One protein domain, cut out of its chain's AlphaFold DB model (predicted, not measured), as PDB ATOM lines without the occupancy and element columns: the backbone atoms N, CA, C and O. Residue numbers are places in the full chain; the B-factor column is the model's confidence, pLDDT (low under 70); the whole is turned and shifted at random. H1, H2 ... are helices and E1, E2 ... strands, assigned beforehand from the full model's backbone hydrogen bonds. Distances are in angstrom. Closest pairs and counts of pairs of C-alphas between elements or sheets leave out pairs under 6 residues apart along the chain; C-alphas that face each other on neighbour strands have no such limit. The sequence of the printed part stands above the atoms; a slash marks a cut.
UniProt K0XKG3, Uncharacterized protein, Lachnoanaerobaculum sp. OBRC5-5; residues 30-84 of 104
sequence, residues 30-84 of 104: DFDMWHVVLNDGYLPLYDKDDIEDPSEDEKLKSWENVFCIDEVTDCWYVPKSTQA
ATOM      1  N   ASP A  30     -31.790  15.934   0.052       92.75
ATOM      2  CA  ASP A  30     -32.890  16.825  -0.293       92.75
ATOM      3  C   ASP A  30     -32.404  18.283  -0.372       92.75
ATOM      4  O   ASP A  30     -31.849  18.831   0.580       92.75
ATOM      5  N   PHE A  31     -32.600  18.909  -1.532       92.06
ATOM      6  CA  PHE A  31     -32.190  20.278  -1.825       92.06
ATOM      7  C   PHE A  31     -32.905  21.312  -0.951       92.06
ATOM      8  O   PHE A  31     -32.276  22.268  -0.501       92.06
ATOM      9  N   ASP A  32     -34.206  21.140  -0.724       89.06
ATOM     10  CA  ASP A  32     -35.024  22.129  -0.026       89.06
ATOM     11  C   ASP A  32     -34.782  22.059   1.489       89.06
ATOM     12  O   ASP A  32     -34.714  23.092   2.160       89.06
ATOM     13  N   MET A  33     -34.549  20.859   2.033       91.06
ATOM     14  CA  MET A  33     -34.285  20.653   3.464       91.06
ATOM     15  C   MET A  33     -32.969  21.274   3.950       91.06
ATOM     16  O   MET A  33     -32.868  21.634   5.125       91.06
ATOM     17  N   TRP A  34     -31.984  21.494   3.068       93.50
ATOM     18  CA  TRP A  34     -30.764  22.231   3.422       93.50
ATOM     19  C   TRP A  34     -31.058  23.622   3.995       93.50
ATOM     20  O   TRP A  34     -30.277  24.114   4.807       93.50
ATOM     21  N   HIS A  35     -32.189  24.244   3.640       92.94
ATOM     22  CA  HIS A  35     -32.623  25.500   4.252       92.94
ATOM     23  C   HIS A  35     -32.726  25.396   5.782       92.94
ATOM     24  O   HIS A  35     -32.364  26.345   6.471       92.94
ATOM     25  N   VAL A  36     -33.202  24.273   6.326       94.00
ATOM     26  CA  VAL A  36     -33.345  24.084   7.779       94.00
ATOM     27  C   VAL A  36     -31.970  24.032   8.441       94.00
ATOM     28  O   VAL A  36     -31.705  24.795   9.365       94.00
ATOM     29  N   VAL A  37     -31.068  23.210   7.898       95.81
ATOM     30  CA  VAL A  37     -29.691  23.047   8.394       95.81
ATOM     31  C   VAL A  37     -28.918  24.368   8.343       95.81
ATOM     32  O   VAL A  37     -28.305  24.780   9.325       95.81
ATOM     33  N   LEU A  38     -28.974  25.078   7.212       96.69
ATOM     34  CA  LEU A  38     -28.246  26.337   7.012       96.69
ATOM     35  C   LEU A  38     -28.765  27.489   7.884       96.69
ATOM     36  O   LEU A  38     -28.028  28.449   8.109       96.69
ATOM     37  N   ASN A  39     -30.007  27.402   8.363       96.88
ATOM     38  CA  ASN A  39     -30.594  28.355   9.306       96.88
ATOM     39  C   ASN A  39     -30.546  27.866  10.761       96.88
ATOM     40  O   ASN A  39     -31.233  28.437  11.604       96.88
ATOM     41  N   ASP A  40     -29.743  26.841  11.057       96.31
ATOM     42  CA  ASP A  40     -29.567  26.303  12.408       96.31
ATOM     43  C   ASP A  40     -30.879  25.805  13.052       96.31
ATOM     44  O   ASP A  40     -31.093  25.906  14.259       96.31
ATOM     45  N   GLY A  41     -31.787  25.278  12.226       95.56
ATOM     46  CA  GLY A  41     -33.060  24.705  12.654       95.56
ATOM     47  C   GLY A  41     -32.980  23.201  12.923       95.56
ATOM     48  O   GLY A  41     -32.077  22.507  12.450       95.56
ATOM     49  N   TYR A  42     -33.964  22.687  13.659       96.88
ATOM     50  CA  TYR A  42     -34.194  21.253  13.831       96.88
ATOM     51  C   TYR A  42     -34.959  20.690  12.633       96.88
ATOM     52  O   TYR A  42     -35.922  21.298  12.167       96.88
ATOM     53  N   LEU A  43     -34.504  19.548  12.114       95.00
ATOM     54  CA  LEU A  43     -35.050  18.917  10.915       95.00
ATOM     55  C   LEU A  43     -35.768  17.609  11.289       95.00
ATOM     56  O   LEU A  43     -35.145  16.544  11.251       95.00
ATOM     57  N   PRO A  44     -37.060  17.647  11.654       93.56
ATOM     58  CA  PRO A  44     -37.818  16.433  11.923       93.56
ATOM     59  C   PRO A  44     -38.003  15.606  10.646       93.56
ATOM     60  O   PRO A  44     -38.238  16.137   9.555       93.56
ATOM     61  N   LEU A  45     -37.914  14.281  10.791       89.56
ATOM     62  CA  LEU A  45     -38.231  13.356   9.703       89.56
ATOM     63  C   LEU A  45     -39.743  13.113   9.599       89.56
ATOM     64  O   LEU A  45     -40.267  13.022   8.496       89.56
ATOM     65  N   TYR A  46     -40.443  13.048  10.731       90.75
ATOM     66  CA  TYR A  46     -41.898  12.905  10.812       90.75
ATOM     67  C   TYR A  46     -42.478  13.955  11.760       90.75
ATOM     68  O   TYR A  46     -41.788  14.382  12.682       90.75
ATOM     69  N   ASP A  47     -43.754  14.310  11.603       89.69
ATOM     70  CA  ASP A  47     -44.424  15.316  12.450       89.69
ATOM     71  C   ASP A  47     -44.347  14.964  13.943       89.69
ATOM     72  O   ASP A  47     -44.163  15.821  14.802       89.69
ATOM     73  N   LYS A  48     -44.442  13.670  14.269       89.88
ATOM     74  CA  LYS A  48     -44.330  13.166  15.648       89.88
ATOM     75  C   LYS A  48     -42.946  13.364  16.281       89.88
ATOM     76  O   LYS A  48     -42.825  13.218  17.493       89.88
ATOM     77  N   ASP A  49     -41.920  13.582  15.459       90.19
ATOM     78  CA  ASP A  49     -40.532  13.739  15.890       90.19
ATOM     79  C   ASP A  49     -40.160  15.218  16.052       90.19
ATOM     80  O   ASP A  49     -39.009  15.506  16.376       90.19
ATOM     81  N   ASP A  50     -41.103  16.137  15.812       91.81
ATOM     82  CA  ASP A  50     -40.897  17.571  15.981       91.81
ATOM     83  C   ASP A  50     -40.763  17.939  17.466       91.81
ATOM     84  O   ASP A  50     -41.581  17.556  18.309       91.81
ATOM     85  N   ILE A  51     -39.690  18.659  17.790       92.94
ATOM     86  CA  ILE A  51     -39.319  19.048  19.152       92.94
ATOM     87  C   ILE A  51     -39.262  20.573  19.185       92.94
ATOM     88  O   ILE A  51     -38.502  21.180  18.440       92.94
ATOM     89  N   GLU A  52     -40.041  21.185  20.079       91.19
ATOM     90  CA  GLU A  52     -40.167  22.647  20.170       91.19
ATOM     91  C   GLU A  52     -38.860  23.343  20.600       91.19
ATOM     92  O   GLU A  52     -38.532  24.405  20.078       91.19
ATOM     93  N   ASP A  53     -38.106  22.738  21.524       94.50
ATOM     94  CA  ASP A  53     -36.829  23.262  22.038       94.50
ATOM     95  C   ASP A  53     -35.766  22.144  22.073       94.50
ATOM     96  O   ASP A  53     -35.517  21.543  23.124       94.50
ATOM     97  N   PRO A  54     -35.207  21.769  20.909       95.69
ATOM     98  CA  PRO A  54     -34.243  20.687  20.806       95.69
ATOM     99  C   PRO A  54     -32.876  21.140  21.311       95.69
ATOM    100  O   PRO A  54     -32.401  22.238  21.019       95.69
ATOM    101  N   SER A  55     -32.190  20.251  22.021       97.19
ATOM    102  CA  SER A  55     -30.782  20.447  22.347       97.19
ATOM    103  C   SER A  55     -29.913  20.487  21.084       97.19
ATOM    104  O   SER A  55     -30.266  19.944  20.035       97.19
ATOM    105  N   GLU A  56     -28.716  21.065  21.196       97.12
ATOM    106  CA  GLU A  56     -27.745  21.092  20.092       97.12
ATOM    107  C   GLU A  56     -27.424  19.686  19.560       97.12
ATOM    108  O   GLU A  56     -27.344  19.482  18.352       97.12
ATOM    109  N   ASP A  57     -27.317  18.692  20.444       97.62
ATOM    110  CA  ASP A  57     -27.059  17.307  20.048       97.62
ATOM    111  C   ASP A  57     -28.235  16.692  19.272       97.62
ATOM    112  O   ASP A  57     -28.019  15.888  18.365       97.62
ATOM    113  N   GLU A  58     -29.478  17.033  19.620       97.06
ATOM    114  CA  GLU A  58     -30.676  16.587  18.890       97.06
ATOM    115  C   GLU A  58     -30.761  17.256  17.523       97.06
ATOM    116  O   GLU A  58     -31.000  16.580  16.523       97.06
ATOM    117  N   LYS A  59     -30.473  18.558  17.459       96.69
ATOM    118  CA  LYS A  59     -30.394  19.315  16.210       96.69
ATOM    119  C   LYS A  59     -29.342  18.741  15.267       96.69
ATOM    120  O   LYS A  59     -29.685  18.388  14.140       96.69
ATOM    121  N   LEU A  60     -28.110  18.539  15.733       97.25
ATOM    122  CA  LEU A  60     -27.036  17.964  14.918       97.25
ATOM    123  C   LEU A  60     -27.385  16.563  14.402       97.25
ATOM    124  O   LEU A  60     -27.116  16.256  13.245       97.25
ATOM    125  N   LYS A  61     -28.031  15.724  15.223       97.12
ATOM    126  CA  LYS A  61     -28.516  14.403  14.782       97.12
ATOM    127  C   LYS A  61     -29.630  14.516  13.744       97.12
ATOM    128  O   LYS A  61     -29.662  13.723  12.810       97.12
ATOM    129  N   SER A  62     -30.530  15.488  13.897       96.69
ATOM    130  CA  SER A  62     -31.648  15.701  12.973       96.69
ATOM    131  C   SER A  62     -31.189  16.086  11.565       96.69
ATOM    132  O   SER A  62     -31.867  15.779  10.591       96.69
ATOM    133  N   TRP A  63     -30.017  16.708  11.421       97.00
ATOM    134  CA  TRP A  63     -29.505  17.136  10.116       97.00
ATOM    135  C   TRP A  63     -29.173  15.973   9.179       97.00
ATOM    136  O   TRP A  63     -29.259  16.142   7.966       97.00
ATOM    137  N   GLU A  64     -28.900  14.778   9.709       96.38
ATOM    138  CA  GLU A  64     -28.738  13.558   8.905       96.38
ATOM    139  C   GLU A  64     -30.013  13.203   8.117       96.38
ATOM    140  O   GLU A  64     -29.940  12.562   7.067       96.38
ATOM    141  N   ASN A  65     -31.184  13.687   8.552       94.56
ATOM    142  CA  ASN A  65     -32.454  13.462   7.860       94.56
ATOM    143  C   ASN A  65     -32.481  14.081   6.451       94.56
ATOM    144  O   ASN A  65     -33.266  13.637   5.613       94.56
ATOM    145  N   VAL A  66     -31.591  15.040   6.147       93.94
ATOM    146  CA  VAL A  66     -31.427  15.599   4.792       93.94
ATOM    147  C   VAL A  66     -31.039  14.526   3.765       93.94
ATOM    148  O   VAL A  66     -31.303  14.680   2.572       93.94
ATOM    149  N   PHE A  67     -30.437  13.418   4.212       94.69
ATOM    150  CA  PHE A  67     -30.024  12.296   3.366       94.69
ATOM    151  C   PHE A  67     -31.099  11.210   3.229       94.69
ATOM    152  O   PHE A  67     -30.963  10.316   2.393       94.69
ATOM    153  N   CYS A  68     -32.195  11.279   3.991       91.94
ATOM    154  CA  CYS A  68     -33.282  10.297   3.961       91.94
ATOM    155  C   CYS A  68     -34.206  10.493   2.747       91.94
ATOM    156  O   CYS A  68     -35.413  10.648   2.903       91.94
ATOM    157  N   ILE A  69     -33.670  10.523   1.527       89.06
ATOM    158  CA  ILE A  69     -34.417  10.895   0.312       89.06
ATOM    159  C   ILE A  69     -35.510   9.896  -0.096       89.06
ATOM    160  O   ILE A  69     -36.485  10.296  -0.727       89.06
ATOM    161  N   ASP A  70     -35.362   8.625   0.278       86.81
ATOM    162  CA  ASP A  70     -36.275   7.545  -0.118       86.81
ATOM    163  C   ASP A  70     -37.482   7.412   0.825       86.81
ATOM    164  O   ASP A  70     -38.462   6.734   0.512       86.81
ATOM    165  N   GLU A  71     -37.434   8.081   1.978       84.69
ATOM    166  CA  GLU A  71     -38.479   8.009   2.996       84.69
ATOM    167  C   GLU A  71     -39.685   8.877   2.613       84.69
ATOM    168  O   GLU A  71     -39.537  10.049   2.254       84.69
ATOM    169  N   VAL A  72     -40.895   8.336   2.749       80.44
ATOM    170  CA  VAL A  72     -42.135   9.116   2.623       80.44
ATOM    171  C   VAL A  72     -42.484   9.680   3.994       80.44
ATOM    172  O   VAL A  72     -42.805   8.930   4.911       80.44
ATOM    173  N   THR A  73     -42.427  11.001   4.124       78.19
ATOM    174  CA  THR A  73     -42.618  11.706   5.396       78.19
ATOM    175  C   THR A  73     -43.943  12.458   5.414       78.19
ATOM    176  O   THR A  73     -44.360  12.985   4.385       78.19
ATOM    177  N   ASP A  74     -44.583  12.553   6.577       81.06
ATOM    178  CA  ASP A  74     -45.789  13.366   6.796       81.06
ATOM    179  C   ASP A  74     -45.475  14.844   7.082       81.06
ATOM    180  O   ASP A  74     -46.304  15.706   6.803       81.06
ATOM    181  N   CYS A  75     -44.253  15.135   7.534       77.88
ATOM    182  CA  CYS A  75     -43.829  16.478   7.927       77.88
ATOM    183  C   CYS A  75     -43.690  17.474   6.769       77.88
ATOM    184  O   CYS A  75     -43.931  18.675   6.901       77.88
ATOM    185  N   TRP A  76     -43.348  16.970   5.584       74.69
ATOM    186  CA  TRP A  76     -43.069  17.794   4.417       74.69
ATOM    187  C   TRP A  76     -44.053  17.439   3.304       74.69
ATOM    188  O   TRP A  76     -43.911  16.433   2.617       74.69
ATOM    189  N   TYR A  77     -45.061  18.289   3.103       67.56
ATOM    190  CA  TYR A  77     -46.118  18.102   2.092       67.56
ATOM    191  C   TYR A  77     -45.649  18.313   0.638       67.56
ATOM    192  O   TYR A  77     -46.472  18.387  -0.278       67.56
ATOM    193  N   VAL A  78     -44.342  18.448   0.409       64.25
ATOM    194  CA  VAL A  78     -43.747  18.665  -0.912       64.25
ATOM    195  C   VAL A  78     -42.996  17.411  -1.365       64.25
ATOM    196  O   VAL A  78     -42.353  16.758  -0.544       64.25
ATOM    197  N   PRO A  79     -43.055  17.044  -2.659       70.94
ATOM    198  CA  PRO A  79     -42.178  16.012  -3.195       70.94
ATOM    199  C   PRO A  79     -40.722  16.389  -2.927       70.94
ATOM    200  O   PRO A  79     -40.328  17.520  -3.215       70.94
ATOM    201  N   LYS A  80     -39.941  15.438  -2.411       75.88
ATOM    202  CA  LYS A  80     -38.516  15.642  -2.154       75.88
ATOM    203  C   LYS A  80     -37.787  16.083  -3.417       75.88
ATOM    204  O   LYS A  80     -38.016  15.548  -4.507       75.88
ATOM    205  N   SER A  81     -36.911  17.066  -3.265       86.56
ATOM    206  CA  SER A  81     -36.154  17.662  -4.363       86.56
ATOM    207  C   SER A  81     -34.729  17.123  -4.327       86.56
ATOM    208  O   SER A  81     -33.859  17.671  -3.661       86.56
ATOM    209  N   THR A  82     -34.469  15.998  -4.993       90.00
ATOM    210  CA  THR A  82     -33.162  15.328  -4.891       90.00
ATOM    211  C   THR A  82     -32.048  16.127  -5.573       90.00
ATOM    212  O   THR A  82     -32.097  16.402  -6.774       90.00
ATOM    213  N   GLN A  83     -30.986  16.413  -4.822       92.50
ATOM    214  CA  GLN A  83     -29.708  16.899  -5.328       92.50
ATOM    215  C   GLN A  83     -28.613  15.852  -5.110       92.50
ATOM    216  O   GLN A  83     -28.576  15.164  -4.093       92.50
ATOM    217  N   ALA A  84     -27.688  15.778  -6.065       93.44
ATOM    218  CA  ALA A  84     -26.468  14.988  -5.979       93.44
ATOM    219  C   ALA A  84     -25.258  15.901  -5.746       93.44
ATOM    220  O   ALA A  84     -25.052  16.855  -6.500       93.44
TER     221      ALA A  84
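What this domain is: This is residues 30 to 84 of the 104 residues of an uncharacterized protein of Lachnoanaerobaculum sp. OBRC5-5 (UniProt K0XKG3). With little regular structure, this small rounded domain has one helix, H2, along one side, the short helix H1 near it, and two long loops, residues 39 to 55 and 68 to 81, that bulge away from the helices; the short strand E1 lies past the last-residue end of H2. The printed part has 55 residues, 20 of them in named elements, in the order H1, H2, E1; the class is mostly helix. It is compact, with a radius of gyration of the C-alphas of 10.6 A and spans of 28 by 22 by 14 A.

Where its parts are: H2, residues 56 to 67, runs 19.0 A from C-alpha 56 at (-27.745, 21.092, 20.092). H1 is residues 34 to 38. E1, residues 82 to 84, ends with C-alpha 84 at (-26.468, 14.988, -5.979).

How they stand to each other: H2 and H1 are close but not clearly touching; their closest C-alphas, of Trp 63 and Val 37, are 6.2 A apart. E1 is apart from both helices and pairs with no named strand. The O i to N i+4 pair in H1 is within hydrogen-bond range; H2 has 4 of 8, and 8 of 9 O i to N i+3 pairs.

The domain as a whole: The farthest C-alphas, of Asp 53 and Ala 84, are 31.0 A apart. The printed part has no cut, and both links are long. The model's pLDDT is under 70 at residues 77 to 78.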